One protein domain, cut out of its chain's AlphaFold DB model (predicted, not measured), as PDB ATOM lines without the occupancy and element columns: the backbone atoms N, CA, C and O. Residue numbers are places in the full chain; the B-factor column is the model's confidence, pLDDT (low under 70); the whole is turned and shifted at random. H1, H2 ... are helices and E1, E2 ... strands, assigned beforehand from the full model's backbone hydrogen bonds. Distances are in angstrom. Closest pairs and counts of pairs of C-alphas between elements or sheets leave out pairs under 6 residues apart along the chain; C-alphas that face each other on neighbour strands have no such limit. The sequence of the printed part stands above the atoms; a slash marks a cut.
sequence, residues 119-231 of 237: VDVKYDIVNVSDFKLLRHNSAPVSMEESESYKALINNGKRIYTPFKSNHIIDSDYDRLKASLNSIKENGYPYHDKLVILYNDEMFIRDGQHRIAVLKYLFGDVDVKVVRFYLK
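This is residues 119 to 231 of the 237 residues of an uncharacterized protein of Firmicutes bacterium CAG:822 (UniProt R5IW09). A strongly twisted sheet of three strands, E1, E5 and E4, makes one end of the domain, and a cluster of three helices, their centres in a triangle, makes the other, with H1 and H2 each packed on H3, which grazes the sheet with its residues 208 to 215. A small hairpin, E2 and E3, lies off to one side. The printed part has 113 residues, with named elements in the order E1 E2 E3 H1 H2 E4 H3 E5, and its class is mixed, helices and strands. The larger sheet runs E1, E5, E4 and is mixed; E2 and E3 are antiparallel. The whole is compact, with a radius of gyration of the C-alphas of 13.7 A, and rounded, spanning 39 by 35 by 29 A.

E1, residues 119 to 127, begins at C-alpha 119 (139.527, 132.944, 151.515), measures 24.5 A and bends by 56 degrees at residue 123. E2 is residues 133 to 135, and E3 is residues 138 to 141. H1, residues 147 to 153, measures 10.0 A. H2, residues 172 to 186, begins at C-alpha 172 (112.639, 115.372, 144.044) and measures 20.9 A. E4, residues 195 to 198, measures 10.4 A. H3, residues 208 to 218, measures 15.3 A. E5, residues 222 to 230, measures 23.9 A and ends at C-alpha 230 (137.892, 130.245, 147.106).

In the larger sheet, E1 and E5 are antiparallel at 156 degrees, with N 122 and O 227 2.9 A apart, within hydrogen-bond range. E5 and E4 are parallel at 37 degrees, with N 226 and O 195 2.9 A apart, also within range. E4, H3 and E5 form a strand-helix-strand unit, two parallel neighbour strands with a helix between them along the chain; its crossover is right-handed. H3 is on this sheet but only grazes it, with residues 208 to 215. H1 touches H3 at a shallow tilt of 26 degrees, the same way, the C-alphas of Tyr 149 and Ala 212 being closest at 4.8 A. H2 touches H3 at a steep tilt of 50 degrees, with the C-alphas of Leu 180 and Val 213 closest at 5.7 A. H1 and H2 are close but not clearly touching; their closest C-alphas, of Ser 148 and Leu 176, are 7.1 A apart. In H1, H2 and H3 every O i to N i+4 pair is within hydrogen-bond range. The hairpin E2 and E3 has N 133 and O 141 2.9 A apart, within range. E3 and H3 are apart.

The C-alphas of Val 119 and Asn 155, the two farthest apart, are 41.6 A apart. The printed part has no cut. The link from H1 to H2, 18 residues, is long. The mean pLDDT of the printed part is 88.9; residue 136 and residues 156 to 163 are under 70.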
ATOM      1  N   VAL A 119     138.742 131.739 151.213       96.56
ATOM      2  CA  VAL A 119     139.527 132.944 151.515       96.56
ATOM      3  C   VAL A 119     138.668 134.085 152.053       96.56
ATOM      4  O   VAL A 119     139.167 134.890 152.832       96.56
ATOM      5  N   ASP A 120     137.393 134.158 151.663       96.75
ATOM      6  CA  ASP A 120     136.464 135.194 152.121       96.75
ATOM      7  C   ASP A 120     135.004 134.748 151.935       96.75
ATOM      8  O   ASP A 120     134.708 133.857 151.131       96.75
ATOM      9  N   VAL A 121     134.081 135.386 152.655       97.44
ATOM     10  CA  VAL A 121     132.635 135.180 152.518       97.44
ATOM     11  C   VAL A 121     131.931 136.529 152.487       97.44
ATOM     12  O   VAL A 121     132.095 137.347 153.392       97.44
ATOM     13  N   LYS A 122     131.108 136.759 151.459       96.88
ATOM     14  CA  LYS A 122     130.316 137.988 151.327       96.88
ATOM     15  C   LYS A 122     128.858 137.685 151.046       96.88
ATOM     16  O   LYS A 122     128.519 136.689 150.413       96.88
ATOM     17  N   TYR A 123     128.004 138.598 151.480       96.75
ATOM     18  CA  TYR A 123     126.622 138.655 151.032       96.75
ATOM     19  C   TYR A 123     126.537 139.524 149.784       96.75
ATOM     20  O   TYR A 123     127.254 140.517 149.670       96.75
ATOM     21  N   ASP A 124     125.660 139.141 148.871       96.38
ATOM     22  CA  ASP A 124     125.488 139.805 147.583       96.38
ATOM     23  C   ASP A 124     123.997 139.833 147.215       96.38
ATOM     24  O   ASP A 124     123.181 139.142 147.843       96.38
ATOM     25  N   ILE A 125     123.640 140.647 146.228       97.44
ATOM     26  CA  ILE A 125     122.296 140.721 145.656       97.44
ATOM     27  C   ILE A 125     122.424 140.432 144.163       97.44
ATOM     28  O   ILE A 125     123.126 141.140 143.449       97.44
ATOM     29  N   VAL A 126     121.746 139.385 143.700       97.44
ATOM     30  CA  VAL A 126     121.826 138.909 142.312       97.44
ATOM     31  C   VAL A 126     120.422 138.854 141.731       97.44
ATOM     32  O   VAL A 126     119.497 138.419 142.418       97.44
ATOM     33  N   ASN A 127     120.242 139.272 140.480       97.69
ATOM     34  CA  ASN A 127     118.955 139.126 139.820       97.69
ATOM     35  C   ASN A 127     118.729 137.664 139.412       97.69
ATOM     36  O   ASN A 127     119.645 136.983 138.950       97.69
ATOM     37  N   VAL A 128     117.499 137.167 139.551       96.25
ATOM     38  CA  VAL A 128     117.159 135.781 139.196       96.25
ATOM     39  C   VAL A 128     117.557 135.414 137.755       96.25
ATOM     40  O   VAL A 128     117.961 134.272 137.520       96.25
ATOM     41  N   SER A 129     117.484 136.359 136.813       95.50
ATOM     42  CA  SER A 129     117.846 136.131 135.405       95.50
ATOM     43  C   SER A 129     119.343 135.885 135.170       95.50
ATOM     44  O   SER A 129     119.705 135.269 134.167       95.50
ATOM     45  N   ASP A 130     120.211 136.297 136.098       96.31
ATOM     46  CA  ASP A 130     121.665 136.172 135.951       96.31
ATOM     47  C   ASP A 130     122.189 134.783 136.345       96.31
ATOM     48  O   ASP A 130     123.303 134.398 135.963       96.31
ATOM     49  N   PHE A 131     121.408 134.007 137.106       95.44
ATOM     50  CA  PHE A 131     121.838 132.688 137.556       95.44
ATOM     51  C   PHE A 131     121.991 131.699 136.405       95.44
ATOM     52  O   PHE A 131     121.173 131.598 135.489       95.44
ATOM     53  N   LYS A 132     123.009 130.854 136.542       92.12
ATOM     54  CA  LYS A 132     123.261 129.710 135.676       92.12
ATOM     55  C   LYS A 132     123.171 128.424 136.478       92.12
ATOM     56  O   LYS A 132     123.575 128.356 137.641       92.12
ATOM     57  N   LEU A 133     122.677 127.374 135.836       87.38
ATOM     58  CA  LEU A 133     122.603 126.044 136.422       87.38
ATOM     59  C   LEU A 133     123.540 125.106 135.692       87.38
ATOM     60  O   LEU A 133     123.509 125.007 134.464       87.38
ATOM     61  N   LEU A 134     124.342 124.386 136.464       79.69
ATOM     62  CA  LEU A 134     125.164 123.312 135.935       79.69
ATOM     63  C   LEU A 134     124.275 122.121 135.566       79.69
ATOM     64  O   LEU A 134     123.339 121.766 136.285       79.69
ATOM     65  N   ARG A 135     124.584 121.494 134.432       74.19
ATOM     66  CA  ARG A 135     123.978 120.237 133.995       74.19
ATOM     67  C   ARG A 135     125.077 119.215 133.768       74.19
ATOM     68  O   ARG A 135     126.100 119.520 133.163       74.19
ATOM     69  N   HIS A 136     124.838 117.990 134.221       69.81
ATOM     70  CA  HIS A 136     125.779 116.899 134.015       69.81
ATOM     71  C   HIS A 136     125.979 116.644 132.511       69.81
ATOM     72  O   HIS A 136     125.003 116.471 131.778       69.81
ATOM     73  N   ASN A 137     127.235 116.647 132.053       73.06
ATOM     74  CA  ASN A 137     127.641 116.465 130.650       73.06
ATOM     75  C   ASN A 137     126.925 117.379 129.635       73.06
ATOM     76  O   ASN A 137     126.703 116.987 128.488       73.06
ATOM     77  N   SER A 138     126.540 118.593 130.036       77.31
ATOM     78  CA  SER A 138     125.873 119.545 129.145       77.31
ATOM     79  C   SER A 138     126.307 120.979 129.428       77.31
ATOM     80  O   SER A 138     126.899 121.273 130.467       77.31
ATOM     81  N   ALA A 139     126.015 121.879 128.488       85.00
ATOM     82  CA  ALA A 139     126.233 123.300 128.696       85.00
ATOM     83  C   ALA A 139     125.374 123.797 129.874       85.00
ATOM     84  O   ALA A 139     124.256 123.301 130.071       85.00
ATOM     85  N   PRO A 140     125.866 124.770 130.656       86.81
ATOM     86  CA  PRO A 140     125.045 125.415 131.662       86.81
ATOM     87  C   PRO A 140     123.814 126.067 131.037       86.81
ATOM     88  O   PRO A 140     123.876 126.567 129.914       86.81
ATOM     89  N   VAL A 141     122.718 126.084 131.785       89.12
ATOM     90  CA  VAL A 141     121.430 126.602 131.311       89.12
ATOM     91  C   VAL A 141     120.921 127.740 132.183       89.12
ATOM     92  O   VAL A 141     121.354 127.901 133.328       89.12
ATOM     93  N   SER A 142     119.984 128.503 131.630       91.69
ATOM     94  CA  SER A 142     119.195 129.502 132.357       91.69
ATOM     95  C   SER A 142     118.194 128.851 133.325       91.69
ATOM     96  O   SER A 142     117.926 127.643 133.263       91.69
ATOM     97  N   MET A 143     117.604 129.646 134.221       90.94
ATOM     98  CA  MET A 143     116.599 129.150 135.168       90.94
ATOM     99  C   MET A 143     115.330 128.655 134.472       90.94
ATOM    100  O   MET A 143     114.775 127.629 134.869       90.94
ATOM    101  N   GLU A 144     114.916 129.316 133.396       90.06
ATOM    102  CA  GLU A 144     113.775 128.962 132.550       90.06
ATOM    103  C   GLU A 144     113.937 127.580 131.918       90.06
ATOM    104  O   GLU A 144     112.979 126.835 131.698       90.06
ATOM    105  N   GLU A 145     115.182 127.218 131.643       88.81
ATOM    106  CA  GLU A 145     115.536 125.931 131.082       88.81
ATOM    107  C   GLU A 145     115.720 124.853 132.150       88.81
ATOM    108  O   GLU A 145     115.781 123.673 131.793       88.81
ATOM    109  N   SER A 146     115.779 125.204 133.438       87.19
ATOM    110  CA  SER A 146     115.946 124.240 134.526       87.19
ATOM    111  C   SER A 146     114.758 123.279 134.641       87.19
ATOM    112  O   SER A 146     113.596 123.646 134.454       87.19
ATOM    113  N   GLU A 147     115.043 122.024 134.996       86.19
ATOM    114  CA  GLU A 147     113.999 121.007 135.185       86.19
ATOM    115  C   GLU A 147     113.077 121.354 136.359       86.19
ATOM    116  O   GLU A 147     111.877 121.109 136.305       86.19
ATOM    117  N   SER A 148     113.615 121.990 137.401       87.94
ATOM    118  CA  SER A 148     112.847 122.445 138.560       87.94
ATOM    119  C   SER A 148     111.814 123.509 138.176       87.94
ATOM    120  O   SER A 148     110.651 123.395 138.555       87.94
ATOM    121  N   TYR A 149     112.203 124.512 137.382       90.56
ATOM    122  CA  TYR A 149     111.280 125.549 136.914       90.56
ATOM    123  C   TYR A 149     110.237 124.985 135.941       90.56
ATOM    124  O   TYR A 149     109.034 125.200 136.112       90.56
ATOM    125  N   LYS A 150     110.671 124.170 134.972       89.06
ATOM    126  CA  LYS A 150     109.765 123.475 134.043       89.06
ATOM    127  C   LYS A 150     108.769 122.573 134.769       89.06
ATOM    128  O   LYS A 150     107.615 122.493 134.346       89.06
ATOM    129  N   ALA A 151     109.180 121.913 135.851       88.44
ATOM    130  CA  ALA A 151     108.294 121.088 136.666       88.44
ATOM    131  C   ALA A 151     107.230 121.920 137.400       88.44
ATOM    132  O   ALA A 151     106.097 121.451 137.513       88.44
ATOM    133  N   LEU A 152     107.547 123.144 137.845       89.56
ATOM    134  CA  LEU A 152     106.563 124.060 138.439       89.56
ATOM    135  C   LEU A 152     105.510 124.506 137.415       89.56
ATOM    136  O   LEU A 152     104.322 124.485 137.721       89.56
ATOM    137  N   ILE A 153     105.927 124.854 136.194       89.19
ATOM    138  CA  ILE A 153     105.002 125.269 135.124       89.19
ATOM    139  C   ILE A 153     104.113 124.103 134.671       89.19
ATOM    140  O   ILE A 153     102.912 124.269 134.475       89.19
ATOM    141  N   ASN A 154     104.694 122.913 134.503       83.81
ATOM    142  CA  ASN A 154     104.016 121.761 133.904       83.81
ATOM    143  C   ASN A 154     103.353 120.818 134.926       83.81
ATOM    144  O   ASN A 154     103.099 119.657 134.597       83.81
ATOM    145  N   ASN A 155     103.104 121.274 136.161       75.12
ATOM    146  CA  ASN A 155     102.508 120.477 137.243       75.12
ATOM    147  C   ASN A 155     103.203 119.112 137.478       75.12
ATOM    148  O   ASN A 155     102.544 118.088 137.661       75.12
ATOM    149  N   GLY A 156     104.540 119.085 137.488       65.44
ATOM    150  CA  GLY A 156     105.313 117.959 138.028       65.44
ATOM    151  C   GLY A 156     105.775 116.876 137.046       65.44
ATOM    152  O   GLY A 156     106.132 115.781 137.483       65.44
ATOM    153  N   LYS A 157     105.824 117.123 135.730       58.66
ATOM    154  CA  LYS A 157     106.466 116.161 134.809       58.66
ATOM    155  C   LYS A 157     107.988 116.117 135.026       58.66
ATOM    156  O   LYS A 157     108.658 117.109 134.785       58.66
ATOM    157  N   ARG A 158     108.475 114.941 135.465       59.28
ATOM    158  CA  ARG A 158     109.878 114.476 135.608       59.28
ATOM    159  C   ARG A 158     110.904 115.567 135.938       59.28
ATOM    160  O   ARG A 158     111.472 116.182 135.048       59.28
ATOM    161  N   ILE A 159     111.230 115.694 137.223       67.94
ATOM    162  CA  ILE A 159     112.431 116.408 137.662       67.94
ATOM    163  C   ILE A 159     113.622 115.469 137.464       67.94
ATOM    164  O   ILE A 159     113.605 114.338 137.949       67.94
ATOM    165  N   TYR A 160     114.638 115.920 136.734       62.22
ATOM    166  CA  TYR A 160     115.935 115.258 136.699       62.22
ATOM    167  C   TYR A 160     116.899 116.021 137.605       62.22
ATOM    168  O   TYR A 160     117.188 117.194 137.363       62.22
ATOM    169  N   THR A 161     117.407 115.350 138.635       63.56
ATOM    170  CA  THR A 161     118.503 115.849 139.467       63.56
ATOM    171  C   THR A 161     119.756 115.013 139.213       63.56
ATOM    172  O   THR A 161     119.698 113.790 139.372       63.56
ATOM    173  N   PRO A 162     120.902 115.629 138.871       55.72
ATOM    174  CA  PRO A 162     122.143 114.887 138.652       55.72
ATOM    175  C   PRO A 162     122.685 114.241 139.939       55.72
ATOM    176  O   PRO A 162     123.370 113.225 139.874       55.72
ATOM    177  N   PHE A 163     122.318 114.771 141.115       64.50
ATOM    178  CA  PHE A 163     122.768 114.276 142.417       64.50
ATOM    179  C   PHE A 163     121.595 113.903 143.323       64.50
ATOM    180  O   PHE A 163     120.653 114.682 143.483       64.50
ATOM    181  N   LYS A 164     121.691 112.750 144.000       71.12
ATOM    182  CA  LYS A 164     120.772 112.367 145.085       71.12
ATOM    183  C   LYS A 164     121.057 113.211 146.333       71.12
ATOM    184  O   LYS A 164     121.789 112.791 147.225       71.12
ATOM    185  N   SER A 165     120.478 114.407 146.370       81.19
ATOM    186  CA  SER A 165     120.636 115.392 147.450       81.19
ATOM    187  C   SER A 165     119.343 115.628 148.239       81.19
ATOM    188  O   SER A 165     119.176 116.674 148.859       81.19
ATOM    189  N   ASN A 166     118.408 114.679 148.195       84.25
ATOM    190  CA  ASN A 166     117.163 114.762 148.954       84.25
ATOM    191  C   ASN A 166     117.319 114.154 150.340       84.25
ATOM    192  O   ASN A 166     118.171 113.284 150.555       84.25
ATOM    193  N   HIS A 167     116.415 114.566 151.224       88.38
ATOM    194  CA  HIS A 167     116.127 113.813 152.430       88.38
ATOM    195  C   HIS A 167     115.729 112.378 152.087       88.38
ATOM    196  O   HIS A 167     115.106 112.111 151.056       88.38
ATOM    197  N   ILE A 168     116.037 111.457 152.993       88.50
ATOM    198  CA  ILE A 168     115.851 110.007 152.809       88.50
ATOM    199  C   ILE A 168     114.398 109.634 152.483       88.50
ATOM    200  O   ILE A 168     114.143 108.648 151.792       88.50
ATOM    201  N   ILE A 169     113.443 110.416 152.987       88.38
ATOM    202  CA  ILE A 169     112.008 110.124 152.917       88.38
ATOM    203  C   ILE A 169     111.256 110.887 151.818       88.38
ATOM    204  O   ILE A 169     110.032 110.738 151.747       88.38
ATOM    205  N   ASP A 170     111.963 111.678 151.007       87.06
ATOM    206  CA  ASP A 170     111.381 112.590 150.020       87.06
ATOM    207  C   ASP A 170     111.815 112.261 148.587       87.06
ATOM    208  O   ASP A 170     112.959 111.890 148.310       87.06
ATOM    209  N   SER A 171     110.895 112.470 147.647       84.19
ATOM    210  CA  SER A 171     111.215 112.541 146.221       84.19
ATOM    211  C   SER A 171     111.697 113.940 145.814       84.19
ATOM    212  O   SER A 171     111.498 114.922 146.532       84.19
ATOM    213  N   ASP A 172     112.266 114.064 144.609       79.56
ATOM    214  CA  ASP A 172     112.639 115.372 144.044       79.56
ATOM    215  C   ASP A 172     111.441 116.331 143.970       79.56
ATOM    216  O   ASP A 172     111.564 117.536 144.199       79.56
ATOM    217  N   TYR A 173     110.257 115.783 143.685       82.31
ATOM    218  CA  TYR A 173     109.027 116.561 143.610       82.31
ATOM    219  C   TYR A 173     108.563 117.042 144.986       82.31
ATOM    220  O   TYR A 173     108.144 118.193 145.115       82.31
ATOM    221  N   ASP A 174     108.691 116.206 146.021       86.00
ATOM    222  CA  ASP A 174     108.363 116.601 147.395       86.00
ATOM    223  C   ASP A 174     109.245 117.764 147.851       86.00
ATOM    224  O   ASP A 174     108.734 118.740 148.404       86.00
ATOM    225  N   ARG A 175     110.545 117.727 147.530       84.25
ATOM    226  CA  ARG A 175     111.490 118.800 147.868       84.25
ATOM    227  C   ARG A 175     111.180 120.112 147.142       84.25
ATOM    228  O   ARG A 175     111.227 121.186 147.752       84.25
ATOM    229  N   LEU A 176     110.835 120.043 145.855       88.06
ATOM    230  CA  LEU A 176     110.415 121.217 145.085       88.06
ATOM    231  C   LEU A 176     109.116 121.813 145.646       88.06
ATOM    232  O   LEU A 176     109.029 123.023 145.852       88.06
ATOM    233  N   LYS A 177     108.127 120.968 145.955       88.75
ATOM    234  CA  LYS A 177     106.850 121.397 146.539       88.75
ATOM    235  C   LYS A 177     107.022 121.971 147.947       88.75
ATOM    236  O   LYS A 177     106.395 122.975 148.270       88.75
ATOM    237  N   ALA A 178     107.893 121.384 148.765       87.94
ATOM    238  CA  ALA A 178     108.243 121.918 150.078       87.94
ATOM    239  C   ALA A 178     108.881 123.311 149.962       87.94
ATOM    240  O   ALA A 178     108.493 124.217 150.696       87.94
ATOM    241  N   SER A 179     109.781 123.507 148.992       90.56
ATOM    242  CA  SER A 179     110.375 124.824 148.708       90.56
ATOM    243  C   SER A 179     109.313 125.839 148.264       90.56
ATOM    244  O   SER A 179     109.307 126.970 148.744       90.56
ATOM    245  N   LEU A 180     108.382 125.423 147.394       92.81
ATOM    246  CA  LEU A 180     107.262 126.250 146.941       92.81
ATOM    247  C   LEU A 180     106.380 126.706 148.107       92.81
ATOM    248  O   LEU A 180     106.094 127.895 148.227       92.81
ATOM    249  N   ASN A 181     105.964 125.771 148.960       93.00
ATOM    250  CA  ASN A 181     105.119 126.072 150.115       93.00
ATOM    251  C   ASN A 181     105.852 126.973 151.112       93.00
ATOM    252  O   ASN A 181     105.315 128.005 151.498       93.00
ATOM    253  N   SER A 182     107.109 126.652 151.441       92.31
ATOM    254  CA  SER A 182     107.916 127.455 152.363       92.31
ATOM    255  C   SER A 182     108.062 128.904 151.901       92.31
ATOM    256  O   SER A 182     107.969 129.801 152.730       92.31
ATOM    257  N   ILE A 183     108.296 129.153 150.607       94.44
ATOM    258  CA  ILE A 183     108.454 130.521 150.087       94.44
ATOM    259  C   ILE A 183     107.107 131.249 150.026       94.44
ATOM    260  O   ILE A 183     107.056 132.443 150.309       94.44
ATOM    261  N   LYS A 184     106.009 130.556 149.700       94.56
ATOM    262  CA  LYS A 184     104.665 131.156 149.752       94.56
ATOM    263  C   LYS A 184     104.265 131.565 151.169       94.56
ATOM    264  O   LYS A 184     103.634 132.601 151.334       94.56
ATOM    265  N   GLU A 185     104.598 130.741 152.158       94.88
ATOM    266  CA  GLU A 185     104.193 130.934 153.553       94.88
ATOM    267  C   GLU A 185     105.120 131.900 154.299       94.88
ATOM    268  O   GLU A 185     104.640 132.748 155.045       94.88
ATOM    269  N   ASN A 186     106.435 131.801 154.075       95.12
ATOM    270  CA  ASN A 186     107.439 132.489 154.892       95.12
ATOM    271  C   ASN A 186     108.334 133.466 154.107       95.12
ATOM    272  O   ASN A 186     109.143 134.169 154.709       95.12
ATOM    273  N   GLY A 187     108.223 133.513 152.778       93.62
ATOM    274  CA  GLY A 187     109.102 134.307 151.920       93.62
ATOM    275  C   GLY A 187     110.503 133.709 151.737       93.62
ATOM    276  O   GLY A 187     110.795 132.577 152.132       93.62
ATOM    277  N   TYR A 188     111.379 134.479 151.089       94.19
ATOM    278  CA  TYR A 188     112.800 134.166 150.938       94.19
ATOM    279  C   TYR A 188     113.660 135.326 151.464       94.19
ATOM    280  O   TYR A 188     113.357 136.478 151.147       94.19
ATOM    281  N   PRO A 189     114.767 135.041 152.175       89.81
ATOM    282  CA  PRO A 189     115.184 133.722 152.664       89.81
ATOM    283  C   PRO A 189     114.402 133.295 153.917       89.81
ATOM    284  O   PRO A 189     114.119 134.113 154.784       89.81
ATOM    285  N   TYR A 190     114.098 131.999 154.048       86.38
ATOM    286  CA  TYR A 190     113.546 131.432 155.284       86.38
ATOM    287  C   TYR A 190     114.673 130.828 156.137       86.38
ATOM    288  O   TYR A 190     115.485 130.059 155.615       86.38
ATOM    289  N   HIS A 191     114.733 131.182 157.429       83.06
ATOM    290  CA  HIS A 191     115.799 130.792 158.373       83.06
ATOM    291  C   HIS A 191     117.225 131.065 157.855       83.06
ATOM    292  O   HIS A 191     118.114 130.232 158.015       83.06
ATOM    293  N   ASP A 192     117.425 132.190 157.158       84.69
ATOM    294  CA  ASP A 192     118.718 132.596 156.579       84.69
ATOM    295  C   ASP A 192     119.387 131.549 155.667       84.69
ATOM    296  O   ASP A 192     120.569 131.650 155.336       84.69
ATOM    297  N   LYS A 193     118.615 130.575 155.165       87.75
ATOM    298  CA  LYS A 193     119.071 129.645 154.133       87.75
ATOM    299  C   LYS A 193     119.130 130.387 152.802       87.75
ATOM    300  O   LYS A 193     118.161 130.411 152.033       87.75
ATOM    301  N   LEU A 194     120.287 130.980 152.527       94.94
ATOM    302  CA  LEU A 194     120.601 131.689 151.289       94.94
ATOM    303  C   LEU A 194     121.044 130.732 150.178       94.94
ATOM    304  O   LEU A 194     121.421 129.585 150.418       94.94
ATOM    305  N   VAL A 195     120.973 131.218 148.944       95.81
ATOM    306  CA  VAL A 195     121.592 130.590 147.772       95.81
ATOM    307  C   VAL A 195     123.101 130.774 147.842       95.81
ATOM    308  O   VAL A 195     123.575 131.845 148.225       95.81
ATOM    309  N   ILE A 196     123.835 129.727 147.471       95.88
ATOM    310  CA  ILE A 196     125.296 129.685 147.561       95.88
ATOM    311  C   ILE A 196     125.909 129.834 146.170       95.88
ATOM    312  O   ILE A 196     125.580 129.070 145.256       95.88
ATOM    313  N   LEU A 197     126.843 130.777 146.046       95.94
ATOM    314  CA  LEU A 197     127.704 130.990 144.882       95.94
ATOM    315  C   LEU A 197     129.180 130.887 145.277       95.94
ATOM    316  O   LEU A 197     129.529 131.120 146.437       95.94
ATOM    317  N   TYR A 198     130.046 130.578 144.309       95.50
ATOM    318  CA  TYR A 198     131.501 130.617 144.486       95.50
ATOM    319  C   TYR A 198     132.139 131.656 143.579       95.50
ATOM    320  O   TYR A 198     131.738 131.776 142.420       95.50
ATOM    321  N   ASN A 199     133.160 132.347 144.096       95.06
ATOM    322  CA  ASN A 199     133.928 133.365 143.369       95.06
ATOM    323  C   ASN A 199     132.990 134.330 142.629       95.06
ATOM    324  O   ASN A 199     131.883 134.561 143.100       95.06
ATOM    325  N   ASP A 200     133.376 134.862 141.472       93.06
ATOM    326  CA  ASP A 200     132.528 135.764 140.676       93.06
ATOM    327  C   ASP A 200     131.568 135.019 139.730       93.06
ATOM    328  O   ASP A 200     131.017 135.585 138.786       93.06
ATOM    329  N   GLU A 201     131.351 133.721 139.963       93.25
ATOM    330  CA  GLU A 201     130.491 132.911 139.112       93.25
ATOM    331  C   GLU A 201     129.016 133.025 139.507       93.25
ATOM    332  O   GLU A 201     128.659 133.090 140.685       93.25
ATOM    333  N   MET A 202     128.136 132.968 138.503       93.81
ATOM    334  CA  MET A 202     126.676 132.951 138.695       93.81
ATOM    335  C   MET A 202     126.090 131.537 138.713       93.81
ATOM    336  O   MET A 202     124.882 131.342 138.600       93.81
ATOM    337  N   PHE A 203     126.942 130.526 138.838       93.00
ATOM    338  CA  PHE A 203     126.513 129.140 138.922       93.00
ATOM    339  C   PHE A 203     126.027 128.808 140.333       93.00
ATOM    340  O   PHE A 203     126.816 128.805 141.280       93.00
ATOM    341  N   ILE A 204     124.751 128.448 140.462       92.44
ATOM    342  CA  ILE A 204     124.169 128.047 141.747       92.44
ATOM    343  C   ILE A 204     124.861 126.774 142.254       92.44
ATOM    344  O   ILE A 204     124.867 125.752 141.567       92.44
ATOM    345  N   ARG A 205     125.426 126.829 143.466       91.31
ATOM    346  CA  ARG A 205     126.019 125.669 144.154       91.31
ATOM    347  C   ARG A 205     125.031 124.997 145.101       91.31
ATOM    348  O   ARG A 205     124.994 123.776 145.172       91.31
ATOM    349  N   ASP A 206     124.205 125.795 145.769       91.81
ATOM    350  CA  ASP A 206     123.057 125.338 146.549       91.81
ATOM    351  C   ASP A 206     121.898 126.334 146.413       91.81
ATOM    352  O   ASP A 206     122.110 127.540 146.294       91.81
ATOM    353  N   GLY A 207     120.664 125.824 146.438       91.69
ATOM    354  CA  GLY A 207     119.449 126.640 146.374       91.69
ATOM    355  C   GLY A 207     118.764 126.722 145.011       91.69
ATOM    356  O   GLY A 207     117.875 127.551 144.834       91.69
ATOM    357  N   GLN A 208     119.078 125.819 144.075       91.31
ATOM    358  CA  GLN A 208     118.419 125.745 142.762       91.31
ATOM    359  C   GLN A 208     116.882 125.712 142.866       91.31
ATOM    360  O   GLN A 208     116.203 126.468 142.174       91.31
ATOM    361  N   HIS A 209     116.320 124.875 143.748       90.69
ATOM    362  CA  HIS A 209     114.865 124.800 143.942       90.69
ATOM    363  C   HIS A 209     114.269 126.120 144.449       90.69
ATOM    364  O   HIS A 209     113.181 126.496 144.021       90.69
ATOM    365  N   ARG A 210     114.988 126.842 145.321       93.19
ATOM    366  CA  ARG A 210     114.550 128.140 145.857       93.19
ATOM    367  C   ARG A 210     114.490 129.186 144.746       93.19
ATOM    368  O   ARG A 210     113.456 129.824 144.589       93.19
ATOM    369  N   ILE A 211     115.534 129.298 143.923       95.06
ATOM    370  CA  ILE A 211     115.537 130.239 142.792       95.06
ATOM    371  C   ILE A 211     114.474 129.876 141.747       95.06
ATOM    372  O   ILE A 211     113.764 130.764 141.281       95.06
ATOM    373  N   ALA A 212     114.288 128.590 141.425       93.50
ATOM    374  CA  ALA A 212     113.232 128.162 140.503       93.50
ATOM    375  C   ALA A 212     111.834 128.577 140.994       93.50
ATOM    376  O   ALA A 212     111.013 129.058 140.213       93.50
ATOM    377  N   VAL A 213     111.571 128.431 142.297       94.69
ATOM    378  CA  VAL A 213     110.322 128.881 142.922       94.69
ATOM    379  C   VAL A 213     110.184 130.403 142.876       94.69
ATOM    380  O   VAL A 213     109.106 130.887 142.541       94.69
ATOM    381  N   LEU A 214     111.244 131.160 143.175       96.38
ATOM    382  CA  LEU A 214     111.209 132.627 143.120       96.38
ATOM    383  C   LEU A 214     110.906 133.127 141.708       96.38
ATOM    384  O   LEU A 214     109.992 133.933 141.545       96.38
ATOM    385  N   LYS A 215     111.572 132.566 140.691       96.00
ATOM    386  CA  LYS A 215     111.271 132.858 139.284       96.00
ATOM    387  C   LYS A 215     109.810 132.562 138.946       96.00
ATOM    388  O   LYS A 215     109.165 133.344 138.256       96.00
ATOM    389  N   TYR A 216     109.287 131.428 139.413       95.56
ATOM    390  CA  TYR A 216     107.911 131.004 139.143       95.56
ATOM    391  C   TYR A 216     106.866 131.912 139.798       95.56
ATOM    392  O   TYR A 216     105.845 132.205 139.180       95.56
ATOM    393  N   LEU A 217     107.104 132.351 141.035       95.94
ATOM    394  CA  LEU A 217     106.150 133.169 141.785       95.94
ATOM    395  C   LEU A 217     106.234 134.658 141.446       95.94
ATOM    396  O   LEU A 217     105.205 135.330 141.448       95.94
ATOM    397  N   PHE A 218     107.439 135.172 141.194       96.62
ATOM    398  CA  PHE A 218     107.706 136.612 141.183       96.62
ATOM    399  C   PHE A 218     108.430 137.106 139.922       96.62
ATOM    400  O   PHE A 218     108.586 138.311 139.756       96.62
ATOM    401  N   GLY A 219     108.842 136.213 139.017       96.06
ATOM    402  CA  GLY A 219     109.628 136.582 137.840       96.06
ATOM    403  C   GLY A 219     111.079 136.926 138.187       96.06
ATOM    404  O   GLY A 219     111.677 136.319 139.076       96.06
ATOM    405  N   ASP A 220     111.658 137.869 137.446       96.75
ATOM    406  CA  ASP A 220     113.041 138.313 137.638       96.75
ATOM    407  C   ASP A 220     113.134 139.342 138.754       96.75
ATOM    408  O   ASP A 220     112.896 140.532 138.559       96.75
ATOM    409  N   VAL A 221     113.470 138.854 139.943       96.75
ATOM    410  CA  VAL A 221     113.638 139.666 141.148       96.75
ATOM    411  C   VAL A 221     115.066 139.589 141.655       96.75
ATOM    412  O   VAL A 221     115.778 138.614 141.415       96.75
ATOM    413  N   ASP A 222     115.467 140.611 142.395       97.62
ATOM    414  CA  ASP A 222     116.745 140.630 143.086       97.62
ATOM    415  C   ASP A 222     116.672 139.768 144.348       97.62
ATOM    416  O   ASP A 222     115.740 139.873 145.151       97.62
ATOM    417  N   VAL A 223     117.662 138.898 144.531       96.75
ATOM    418  CA  VAL A 223     117.710 137.952 145.645       96.75
ATOM    419  C   VAL A 223     119.015 138.079 146.409       96.75
ATOM    420  O   VAL A 223     120.100 138.155 145.836       96.75
ATOM    421  N   LYS A 224     118.912 138.056 147.738       97.06
ATOM    422  CA  LYS A 224     120.084 137.977 148.609       97.06
ATOM    423  C   LYS A 224     120.727 136.596 148.481       97.06
ATOM    424  O   LYS A 224     120.033 135.578 148.561       97.06
ATOM    425  N   VAL A 225     122.046 136.557 148.340       97.56
ATOM    426  CA  VAL A 225     122.847 135.327 148.262       97.56
ATOM    427  C   VAL A 225     124.044 135.400 149.206       97.56
ATOM    428  O   VAL A 225     124.382 136.471 149.721       97.56
ATOM    429  N   VAL A 226     124.690 134.258 149.431       97.56
ATOM    430  CA  VAL A 226     126.021 134.184 150.038       97.56
ATOM    431  C   VAL A 226     127.025 133.684 149.002       97.56
ATOM    432  O   VAL A 226     126.774 132.727 148.266       97.56
ATOM    433  N   ARG A 227     128.177 134.345 148.948       97.00
ATOM    434  CA  ARG A 227     129.273 134.061 148.031       97.00
ATOM    435  C   ARG A 227     130.510 133.675 148.827       97.00
ATOM    436  O   ARG A 227     130.995 134.462 149.639       97.00
ATOM    437  N   PHE A 228     131.016 132.473 148.575       97.31
ATOM    438  CA  PHE A 228     132.287 132.005 149.120       97.31
ATOM    439  C   PHE A 228     133.378 132.249 148.083       97.31
ATOM    440  O   PHE A 228     133.323 131.713 146.976       97.31
ATOM    441  N   TYR A 229     134.369 133.059 148.435       96.81
ATOM    442  CA  TYR A 229     135.564 133.222 147.623       96.81
ATOM    443  C   TYR A 229     136.540 132.118 148.000       96.81
ATOM    444  O   TYR A 229     136.837 131.910 149.177       96.81
ATOM    445  N   LEU A 230     137.006 131.390 146.997       96.19
ATOM    446  CA  LEU A 230     137.892 130.245 147.106       96.19
ATOM    447  C   LEU A 230     139.235 130.583 146.447       96.19
ATOM    448  O   LEU A 230     139.305 131.444 145.573       96.19
ATOM    449  N   LYS A 231     140.301 129.876 146.832       94.12
ATOM    450  CA  LYS A 231     141.640 130.028 146.229       94.12
ATOM    451  C   LYS A 231     141.649 129.809 144.710       94.12
ATOM    452  O   LYS A 231     142.407 130.472 144.015       94.12
TER     453      LYS A 231